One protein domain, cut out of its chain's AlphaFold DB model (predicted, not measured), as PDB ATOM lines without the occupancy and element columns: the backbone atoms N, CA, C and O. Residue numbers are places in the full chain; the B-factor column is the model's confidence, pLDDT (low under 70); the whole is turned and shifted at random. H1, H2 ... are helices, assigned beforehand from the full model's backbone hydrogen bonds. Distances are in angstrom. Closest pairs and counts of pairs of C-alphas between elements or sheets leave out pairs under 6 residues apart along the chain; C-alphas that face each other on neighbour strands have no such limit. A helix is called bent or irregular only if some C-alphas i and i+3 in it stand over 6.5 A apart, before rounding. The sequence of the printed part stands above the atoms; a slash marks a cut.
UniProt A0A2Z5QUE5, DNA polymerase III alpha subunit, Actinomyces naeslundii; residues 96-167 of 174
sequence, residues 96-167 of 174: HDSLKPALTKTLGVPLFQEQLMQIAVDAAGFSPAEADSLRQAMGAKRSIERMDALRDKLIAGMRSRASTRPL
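This is residues 96 to 167 of the 174 residues of the protein "DNA polymerase III alpha subunit" of Actinomyces naeslundii (UniProt A0A2Z5QUE5). One long helix, H4, runs along the longest axis, and two shorter helices, H2 and H3, pack on one side of it at steep tilts, together a three-helix up-and-down bundle. A short helix, H1, packs on H2 and keeps away from H3 and H4. The printed part has 72 residues with four named helices, in the order H1, H2, H3, H4, and no named strand; the class is all helix. The whole is compact, with a radius of gyration of the C-alphas of 12.2 A and spans of 38 by 26 by 19 A.

The longest helix, H4, residues 144 to 164, touches H2, residues 113 to 124, at a steep tilt of 43 degrees, the same way. H2 touches H4 with residues 120 to 124 alone, and H4 touches H2 with residues 153 to 161 alone; the closest C-alphas of the two helices, those of Ala 124 and Gly 157, are 3.8 A apart. H3, residues 128 to 139, touches H4 with residues 134 to 138 alone, against residues 146 to 150 of H4; the closest C-alphas are those of Ala 137 and Met 147, 6.4 A apart. H3 and H4 are a helical hairpin, opposite ways at a steep tilt of 40 degrees. H2 and H3 are another, at a steep tilt of 43 degrees, with the C-alphas of Met 117 and Ala 131 closest at 5.2 A. H2 is the hub, touching three helices; the third is H1, residues 97 to 103. H1 and H2 are a helical hairpin at a shallow tilt of 14 degrees, and their closest C-alphas, of Ala 102 and Gln 115, are 5.1 A apart. H1 is apart from H3 and from H4. In H2, H3 and H4 every O i to N i+4 pair is within hydrogen-bond range; in H1 1 of 3 is, beside 3 of 4 O i to N i+3 pairs.

H4 is 30.3 A long, from C-alpha 144 at (-87.274, 155.113, -11.796) to C-alpha 164 at (-81.170, 173.070, -35.377). H3 is 17.0 A long and H2 15.6 A. H1 begins at C-alpha 97 at (-70.325, 168.081, -29.432) and is 10.2 A long; it is irregular, but only just, with C-alphas 98 and 101 6.8 A apart.

The two C-alphas farthest apart, those of Lys 141 and Pro 166, are 38.7 A apart. The printed part has no cut. The links H2 to H3 and H3 to H4 are tight, H1 to H2 is short, and none is long. The mean pLDDT of the printed part is 78.5; residues 139 to 147, 150 to 151 and 162 to 167 are under 70.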
ATOM      1  N   HIS A  96     -72.129 163.558 -28.964       78.56
ATOM      2  CA  HIS A  96     -72.443 164.858 -29.541       78.56
ATOM      3  C   HIS A  96     -71.494 165.942 -29.008       78.56
ATOM      4  O   HIS A  96     -71.030 165.861 -27.868       78.56
ATOM      5  N   ASP A  97     -71.234 166.985 -29.803       84.06
ATOM      6  CA  ASP A  97     -70.325 168.081 -29.432       84.06
ATOM      7  C   ASP A  97     -70.776 168.843 -28.180       84.06
ATOM      8  O   ASP A  97     -69.935 169.318 -27.421       84.06
ATOM      9  N   SER A  98     -72.086 168.920 -27.926       81.50
ATOM     10  CA  SER A  98     -72.631 169.564 -26.720       81.50
ATOM     11  C   SER A  98     -72.265 168.840 -25.423       81.50
ATOM     12  O   SER A  98     -72.440 169.408 -24.355       81.50
ATOM     13  N   LEU A  99     -71.769 167.599 -25.490       84.56
ATOM     14  CA  LEU A  99     -71.329 166.849 -24.310       84.56
ATOM     15  C   LEU A  99     -69.873 167.149 -23.934       84.56
ATOM     16  O   LEU A  99     -69.458 166.862 -22.812       84.56
ATOM     17  N   LYS A 100     -69.085 167.720 -24.856       90.69
ATOM     18  CA  LYS A 100     -67.663 168.010 -24.627       90.69
ATOM     19  C   LYS A 100     -67.427 168.901 -23.404       90.69
ATOM     20  O   LYS A 100     -66.576 168.518 -22.601       90.69
ATOM     21  N   PRO A 101     -68.155 170.020 -23.198       91.94
ATOM     22  CA  PRO A 101     -67.918 170.889 -22.044       91.94
ATOM     23  C   PRO A 101     -68.045 170.145 -20.709       91.94
ATOM     24  O   PRO A 101     -67.196 170.298 -19.836       91.94
ATOM     25  N   ALA A 102     -69.047 169.270 -20.590       91.50
ATOM     26  CA  ALA A 102     -69.297 168.508 -19.371       91.50
ATOM     27  C   ALA A 102     -68.319 167.338 -19.172       91.50
ATOM     28  O   ALA A 102     -67.934 167.046 -18.042       91.50
ATOM     29  N   LEU A 103     -67.920 166.647 -20.248       93.56
ATOM     30  CA  LEU A 103     -67.250 165.342 -20.151       93.56
ATOM     31  C   LEU A 103     -65.755 165.351 -20.489       93.56
ATOM     32  O   LEU A 103     -65.114 164.306 -20.407       93.56
ATOM     33  N   THR A 104     -65.168 166.483 -20.887       95.50
ATOM     34  CA  THR A 104     -63.746 166.525 -21.292       95.50
ATOM     35  C   THR A 104     -62.808 166.098 -20.169       95.50
ATOM     36  O   THR A 104     -61.960 165.236 -20.387       95.50
ATOM     37  N   LYS A 105     -63.009 166.620 -18.953       95.50
ATOM     38  CA  LYS A 105     -62.166 166.275 -17.797       95.50
ATOM     39  C   LYS A 105     -62.272 164.800 -17.396       95.50
ATOM     40  O   LYS A 105     -61.335 164.247 -16.838       95.50
ATOM     41  N   THR A 106     -63.379 164.141 -17.731       96.00
ATOM     42  CA  THR A 106     -63.607 162.722 -17.440       96.00
ATOM     43  C   THR A 106     -63.507 161.836 -18.682       96.00
ATOM     44  O   THR A 106     -64.081 160.749 -18.726       96.00
ATOM     45  N   LEU A 107     -62.780 162.285 -19.711       96.31
ATOM     46  CA  LEU A 107     -62.473 161.490 -20.905       96.31
ATOM     47  C   LEU A 107     -63.730 160.946 -21.608       96.31
ATOM     48  O   LEU A 107     -63.772 159.801 -22.064       96.31
ATOM     49  N   GLY A 108     -64.790 161.752 -21.672       91.69
ATOM     50  CA  GLY A 108     -66.050 161.366 -22.309       91.69
ATOM     51  C   GLY A 108     -66.909 160.404 -21.479       91.69
ATOM     52  O   GLY A 108     -67.912 159.914 -21.993       91.69
ATOM     53  N   VAL A 109     -66.532 160.100 -20.232       91.75
ATOM     54  CA  VAL A 109     -67.275 159.203 -19.333       91.75
ATOM     55  C   VAL A 109     -68.020 160.035 -18.284       91.75
ATOM     56  O   VAL A 109     -67.380 160.814 -17.582       91.75
ATOM     57  N   PRO A 110     -69.350 159.928 -18.145       89.19
ATOM     58  CA  PRO A 110     -70.081 160.642 -17.100       89.19
ATOM     59  C   PRO A 110     -69.822 160.002 -15.728       89.19
ATOM     60  O   PRO A 110     -70.141 158.833 -15.525       89.19
ATOM     61  N   LEU A 111     -69.259 160.768 -14.791       90.19
ATOM     62  CA  LEU A 111     -68.895 160.300 -13.446       90.19
ATOM     63  C   LEU A 111     -69.566 161.099 -12.320       90.19
ATOM     64  O   LEU A 111     -69.819 160.548 -11.248       90.19
ATOM     65  N   PHE A 112     -69.869 162.378 -12.554       88.88
ATOM     66  CA  PHE A 112     -70.389 163.298 -11.538       88.88
ATOM     67  C   PHE A 112     -71.817 163.759 -11.848       88.88
ATOM     68  O   PHE A 112     -72.228 163.831 -13.008       88.88
ATOM     69  N   GLN A 113     -72.581 164.104 -10.809       84.81
ATOM     70  CA  GLN A 113     -73.962 164.576 -10.968       84.81
ATOM     71  C   GLN A 113     -74.006 165.925 -11.690       84.81
ATOM     72  O   GLN A 113     -74.837 166.144 -12.567       84.81
ATOM     73  N   GLU A 114     -73.046 166.791 -11.383       88.69
ATOM     74  CA  GLU A 114     -72.841 168.102 -11.985       88.69
ATOM     75  C   GLU A 114     -72.668 168.000 -13.505       88.69
ATOM     76  O   GLU A 114     -73.157 168.847 -14.248       88.69
ATOM     77  N   GLN A 115     -72.046 166.920 -13.995       90.06
ATOM     78  CA  GLN A 115     -71.921 166.677 -15.432       90.06
ATOM     79  C   GLN A 115     -73.271 166.366 -16.069       90.06
ATOM     80  O   GLN A 115     -73.548 166.852 -17.161       90.06
ATOM     81  N   LEU A 116     -74.123 165.584 -15.403       83.88
ATOM     82  CA  LEU A 116     -75.459 165.286 -15.922       83.88
ATOM     83  C   LEU A 116     -76.344 166.533 -15.927       83.88
ATOM     84  O   LEU A 116     -77.067 166.753 -16.896       83.88
ATOM     85  N   MET A 117     -76.232 167.383 -14.902       87.62
ATOM     86  CA  MET A 117     -76.899 168.687 -14.881       87.62
ATOM     87  C   MET A 117     -76.431 169.571 -16.043       87.62
ATOM     88  O   MET A 117     -77.263 170.094 -16.783       87.62
ATOM     89  N   GLN A 118     -75.116 169.683 -16.253       88.38
ATOM     90  CA  GLN A 118     -74.551 170.466 -17.353       88.38
ATOM     91  C   GLN A 118     -75.004 169.931 -18.720       88.38
ATOM     92  O   GLN A 118     -75.412 170.701 -19.585       88.38
ATOM     93  N   ILE A 119     -75.013 168.606 -18.905       85.81
ATOM     94  CA  ILE A 119     -75.522 167.962 -20.125       85.81
ATOM     95  C   ILE A 119     -77.001 168.289 -20.342       85.81
ATOM     96  O   ILE A 119     -77.398 168.575 -21.470       85.81
ATOM     97  N   ALA A 120     -77.822 168.275 -19.294       86.56
ATOM     98  CA  ALA A 120     -79.240 168.589 -19.416       86.56
ATOM     99  C   ALA A 120     -79.473 170.033 -19.896       86.56
ATOM    100  O   ALA A 120     -80.309 170.270 -20.772       86.56
ATOM    101  N   VAL A 121     -78.686 170.991 -19.402       87.69
ATOM    102  CA  VAL A 121     -78.746 172.397 -19.835       87.69
ATOM    103  C   VAL A 121     -78.214 172.561 -21.266       87.69
ATOM    104  O   VAL A 121     -78.906 173.091 -22.143       87.69
ATOM    105  N   ASP A 122     -77.011 172.062 -21.544       83.06
ATOM    106  CA  ASP A 122     -76.317 172.306 -22.813       83.06
ATOM    107  C   ASP A 122     -76.913 171.502 -23.967       83.06
ATOM    108  O   ASP A 122     -77.116 172.016 -25.074       83.06
ATOM    109  N   ALA A 123     -77.210 170.228 -23.725       78.12
ATOM    110  CA  ALA A 123     -77.642 169.296 -24.754       78.12
ATOM    111  C   ALA A 123     -79.166 169.253 -24.906       78.12
ATOM    112  O   ALA A 123     -79.635 169.100 -26.028       78.12
ATOM    113  N   ALA A 124     -79.933 169.424 -23.823       81.19
ATOM    114  CA  ALA A 124     -81.396 169.327 -23.858       81.19
ATOM    115  C   ALA A 124     -82.138 170.638 -23.567       81.19
ATOM    116  O   ALA A 124     -83.351 170.700 -23.750       81.19
ATOM    117  N   GLY A 125     -81.428 171.699 -23.174       84.56
ATOM    118  CA  GLY A 125     -82.032 173.004 -22.928       84.56
ATOM    119  C   GLY A 125     -82.854 173.095 -21.658       84.56
ATOM    120  O   GLY A 125     -83.786 173.891 -21.614       84.56
ATOM    121  N   PHE A 126     -82.517 172.294 -20.648       87.06
ATOM    122  CA  PHE A 126     -83.153 172.400 -19.343       87.06
ATOM    123  C   PHE A 126     -82.903 173.789 -18.752       87.06
ATOM    124  O   PHE A 126     -81.797 174.329 -18.816       87.06
ATOM    125  N   SER A 127     -83.937 174.346 -18.139       88.31
ATOM    126  CA  SER A 127     -83.820 175.475 -17.225       88.31
ATOM    127  C   SER A 127     -83.078 175.062 -15.942       88.31
ATOM    128  O   SER A 127     -83.030 173.873 -15.606       88.31
ATOM    129  N   PRO A 128     -82.547 176.021 -15.160       83.94
ATOM    130  CA  PRO A 128     -81.905 175.719 -13.878       83.94
ATOM    131  C   PRO A 128     -82.795 174.913 -12.914       83.94
ATOM    132  O   PRO A 128     -82.308 174.009 -12.239       83.94
ATOM    133  N   ALA A 129     -84.105 175.185 -12.892       86.69
ATOM    134  CA  ALA A 129     -85.064 174.467 -12.051       86.69
ATOM    135  C   ALA A 129     -85.243 172.997 -12.479       86.69
ATOM    136  O   ALA A 129     -85.361 172.098 -11.643       86.69
ATOM    137  N   GLU A 130     -85.225 172.729 -13.786       85.38
ATOM    138  CA  GLU A 130     -85.303 171.368 -14.325       85.38
ATOM    139  C   GLU A 130     -84.001 170.597 -14.096       85.38
ATOM    140  O   GLU A 130     -84.039 169.407 -13.780       85.38
ATOM    141  N   ALA A 131     -82.849 171.266 -14.200       84.25
ATOM    142  CA  ALA A 131     -81.554 170.672 -13.880       84.25
ATOM    143  C   ALA A 131     -81.446 170.298 -12.388       84.25
ATOM    144  O   ALA A 131     -80.954 169.216 -12.065       84.25
ATOM    145  N   ASP A 132     -81.952 171.133 -11.471       83.25
ATOM    146  CA  ASP A 132     -82.006 170.773 -10.045       83.25
ATOM    147  C   ASP A 132     -83.001 169.632  -9.778       83.25
ATOM    148  O   ASP A 132     -82.694 168.707  -9.027       83.25
ATOM    149  N   SER A 133     -84.150 169.624 -10.461       82.94
ATOM    150  CA  SER A 133     -85.110 168.512 -10.381       82.94
ATOM    151  C   SER A 133     -84.472 167.179 -10.800       82.94
ATOM    152  O   SER A 133     -84.698 166.153 -10.152       82.94
ATOM    153  N   LEU A 134     -83.619 167.193 -11.835       80.56
ATOM    154  CA  LEU A 134     -82.816 166.037 -12.241       80.56
ATOM    155  C   LEU A 134     -81.849 165.595 -11.137       80.56
ATOM    156  O   LEU A 134     -81.821 164.413 -10.790       80.56
ATOM    157  N   ARG A 135     -81.109 166.529 -10.532       82.19
ATOM    158  CA  ARG A 135     -80.197 166.241  -9.412       82.19
ATOM    159  C   ARG A 135     -80.924 165.585  -8.234       82.19
ATOM    160  O   ARG A 135     -80.443 164.593  -7.685       82.19
ATOM    161  N   GLN A 136     -82.095 166.102  -7.859       82.38
ATOM    162  CA  GLN A 136     -82.908 165.545  -6.773       82.38
ATOM    163  C   GLN A 136     -83.403 164.126  -7.094       82.38
ATOM    164  O   GLN A 136     -83.349 163.246  -6.233       82.38
ATOM    165  N   ALA A 137     -83.839 163.884  -8.334       78.38
ATOM    166  CA  ALA A 137     -84.299 162.569  -8.777       78.38
ATOM    167  C   ALA A 137     -83.181 161.514  -8.743       78.38
ATOM    168  O   ALA A 137     -83.420 160.386  -8.314       78.38
ATOM    169  N   MET A 138     -81.950 161.887  -9.110       72.62
ATOM    170  CA  MET A 138     -80.788 160.990  -9.068       72.62
ATOM    171  C   MET A 138     -80.392 160.562  -7.647       72.62
ATOM    172  O   MET A 138     -79.869 159.464  -7.460       72.62
ATOM    173  N   GLY A 139     -80.607 161.422  -6.648       68.38
ATOM    174  CA  GLY A 139     -80.327 161.115  -5.240       68.38
ATOM    175  C   GLY A 139     -81.416 160.282  -4.554       68.38
ATOM    176  O   GLY A 139     -81.188 159.722  -3.481       68.38
ATOM    177  N   ALA A 140     -82.603 160.182  -5.154       69.94
ATOM    178  CA  ALA A 140     -83.734 159.479  -4.570       69.94
ATOM    179  C   ALA A 140     -83.674 157.974  -4.877       69.94
ATOM    180  O   ALA A 140     -83.797 157.543  -6.020       69.94
ATOM    181  N   LYS A 141     -83.595 157.148  -3.824       54.50
ATOM    182  CA  LYS A 141     -83.545 155.667  -3.869       54.50
ATOM    183  C   LYS A 141     -84.686 154.982  -4.655       54.50
ATOM    184  O   LYS A 141     -84.638 153.771  -4.841       54.50
ATOM    185  N   ARG A 142     -85.739 155.713  -5.047       53.75
ATOM    186  CA  ARG A 142     -86.984 155.201  -5.652       53.75
ATOM    187  C   ARG A 142     -87.580 156.202  -6.643       53.75
ATOM    188  O   ARG A 142     -88.630 156.782  -6.395       53.75
ATOM    189  N   SER A 143     -86.884 156.443  -7.746       60.97
ATOM    190  CA  SER A 143     -87.307 157.440  -8.731       60.97
ATOM    191  C   SER A 143     -87.107 156.960 -10.169       60.97
ATOM    192  O   SER A 143     -86.703 157.740 -11.025       60.97
ATOM    193  N   ILE A 144     -87.385 155.681 -10.441       64.75
ATOM    194  CA  ILE A 144     -87.274 155.113 -11.796       64.75
ATOM    195  C   ILE A 144     -88.165 155.905 -12.759       64.75
ATOM    196  O   ILE A 144     -87.663 156.469 -13.719       64.75
ATOM    197  N   GLU A 145     -89.438 156.109 -12.408       66.12
ATOM    198  CA  GLU A 145     -90.385 156.855 -13.249       66.12
ATOM    199  C   GLU A 145     -89.960 158.307 -13.515       66.12
ATOM    200  O   GLU A 145     -90.070 158.784 -14.643       66.12
ATOM    201  N   ARG A 146     -89.431 159.031 -12.511       68.38
ATOM    202  CA  ARG A 146     -88.957 160.407 -12.760       68.38
ATOM    203  C   ARG A 146     -87.658 160.413 -13.558       68.38
ATOM    204  O   ARG A 146     -87.478 161.305 -14.378       68.38
ATOM    205  N   MET A 147     -86.765 159.444 -13.340       68.31
ATOM    206  CA  MET A 147     -85.538 159.305 -14.128       68.31
ATOM    207  C   MET A 147     -85.852 158.979 -15.590       68.31
ATOM    208  O   MET A 147     -85.234 159.568 -16.472       68.31
ATOM    209  N   ASP A 148     -86.842 158.128 -15.849       70.12
ATOM    210  CA  ASP A 148     -87.299 157.796 -17.199       70.12
ATOM    211  C   ASP A 148     -87.948 159.007 -17.883       70.12
ATOM    212  O   ASP A 148     -87.567 159.360 -18.999       70.12
ATOM    213  N   ALA A 149     -88.823 159.742 -17.187       72.50
ATOM    214  CA  ALA A 149     -89.406 160.979 -17.717       72.50
ATOM    215  C   ALA A 149     -88.336 162.040 -18.046       72.50
ATOM    216  O   ALA A 149     -88.398 162.716 -19.079       72.50
ATOM    217  N   LEU A 150     -87.322 162.180 -17.187       67.38
ATOM    218  CA  LEU A 150     -86.197 163.090 -17.410       67.38
ATOM    219  C   LEU A 150     -85.300 162.617 -18.559       67.38
ATOM    220  O   LEU A 150     -84.834 163.447 -19.339       67.38
ATOM    221  N   ARG A 151     -85.093 161.302 -18.704       69.12
ATOM    222  CA  ARG A 151     -84.361 160.693 -19.821       69.12
ATOM    223  C   ARG A 151     -85.050 160.972 -21.151       69.12
ATOM    224  O   ARG A 151     -84.384 161.388 -22.098       69.12
ATOM    225  N   ASP A 152     -86.360 160.784 -21.235       74.62
ATOM    226  CA  ASP A 152     -87.107 161.018 -22.473       74.62
ATOM    227  C   ASP A 152     -87.074 162.494 -22.873       74.62
ATOM    228  O   ASP A 152     -86.831 162.826 -24.037       74.62
ATOM    229  N   LYS A 153     -87.197 163.396 -21.893       73.94
ATOM    230  CA  LYS A 153     -87.049 164.837 -22.110       73.94
ATOM    231  C   LYS A 153     -85.631 165.224 -22.538       73.94
ATOM    232  O   LYS A 153     -85.475 166.043 -23.444       73.94
ATOM    233  N   LEU A 154     -84.605 164.615 -21.939       71.19
ATOM    234  CA  LEU A 154     -83.207 164.799 -22.331       71.19
ATOM    235  C   LEU A 154     -83.008 164.406 -23.801       71.19
ATOM    236  O   LEU A 154     -82.484 165.190 -24.590       71.19
ATOM    237  N   ILE A 155     -83.482 163.220 -24.192       74.75
ATOM    238  CA  ILE A 155     -83.378 162.717 -25.568       74.75
ATOM    239  C   ILE A 155     -84.140 163.625 -26.541       74.75
ATOM    240  O   ILE A 155     -83.619 163.946 -27.611       74.75
ATOM    241  N   ALA A 156     -85.349 164.064 -26.188       78.50
ATOM    242  CA  ALA A 156     -86.143 164.970 -27.014       78.50
ATOM    243  C   ALA A 156     -85.442 166.324 -27.227       78.50
ATOM    244  O   ALA A 156     -85.349 166.793 -28.364       78.50
ATOM    245  N   GLY A 157     -84.888 166.914 -26.163       76.31
ATOM    246  CA  GLY A 157     -84.134 168.168 -26.239       76.31
ATOM    247  C   GLY A 157     -82.845 168.038 -27.059       76.31
ATOM    248  O   GLY A 157     -82.535 168.901 -27.878       76.31
ATOM    249  N   MET A 158     -82.129 166.917 -26.916       76.06
ATOM    250  CA  MET A 158     -80.950 166.626 -27.738       76.06
ATOM    251  C   MET A 158     -81.305 166.495 -29.220       76.06
ATOM    252  O   MET A 158     -80.579 167.013 -30.070       76.06
ATOM    253  N   ARG A 159     -82.432 165.850 -29.548       77.38
ATOM    254  CA  ARG A 159     -82.916 165.724 -30.931       77.38
ATOM    255  C   ARG A 159     -83.286 167.079 -31.536       77.38
ATOM    256  O   ARG A 159     -82.857 167.357 -32.652       77.38
ATOM    257  N   SER A 160     -84.019 167.930 -30.813       77.88
ATOM    258  CA  SER A 160     -84.429 169.250 -31.320       77.88
ATOM    259  C   SER A 160     -83.243 170.202 -31.526       77.88
ATOM    260  O   SER A 160     -83.192 170.964 -32.497       77.88
ATOM    261  N   ARG A 161     -82.230 170.139 -30.654       72.81
ATOM    262  CA  ARG A 161     -81.005 170.940 -30.799       72.81
ATOM    263  C   ARG A 161     -80.078 170.404 -31.887       72.81
ATOM    264  O   ARG A 161     -79.479 171.204 -32.606       72.81
ATOM    265  N   ALA A 162     -80.009 169.086 -32.070       65.62
ATOM    266  CA  ALA A 162     -79.263 168.464 -33.163       65.62
ATOM    267  C   ALA A 162     -79.885 168.733 -34.547       65.62
ATOM    268  O   ALA A 162     -79.153 168.849 -35.524       65.62
ATOM    269  N   SER A 163     -81.210 168.889 -34.658       58.12
ATOM    270  CA  SER A 163     -81.849 169.305 -35.920       58.12
ATOM    271  C   SER A 163     -81.640 170.789 -36.242       58.12
ATOM    272  O   SER A 163     -81.683 171.174 -37.405       58.12
ATOM    273  N   THR A 164     -81.387 171.619 -35.226       56.06
ATOM    274  CA  THR A 164     -81.170 173.070 -35.377       56.06
ATOM    275  C   THR A 164     -79.704 173.416 -35.679       56.06
ATOM    276  O   THR A 164     -79.413 174.460 -36.260       56.06
ATOM    277  N   ARG A 165     -78.758 172.534 -35.328       51.50
ATOM    278  CA  ARG A 165     -77.323 172.687 -35.609       51.50
ATOM    279  C   ARG A 165     -76.890 171.571 -36.566       51.50
ATOM    280  O   ARG A 165     -76.767 170.439 -36.106       51.50
ATOM    281  N   PRO A 166     -76.683 171.831 -37.873       41.91
ATOM    282  CA  PRO A 166     -76.487 170.762 -38.844       41.91
ATOM    283  C   PRO A 166     -75.318 169.870 -38.430       41.91
ATOM    284  O   PRO A 166     -74.221 170.349 -38.127       41.91
ATOM    285  N   LEU A 167     -75.591 168.566 -38.402       48.28
ATOM    286  CA  LEU A 167     -74.640 167.508 -38.098       48.28
ATOM    287  C   LEU A 167     -73.461 167.633 -39.070       48.28
ATOM    288  O   LEU A 167     -73.564 167.247 -40.237       48.28
TER     289      LEU A 167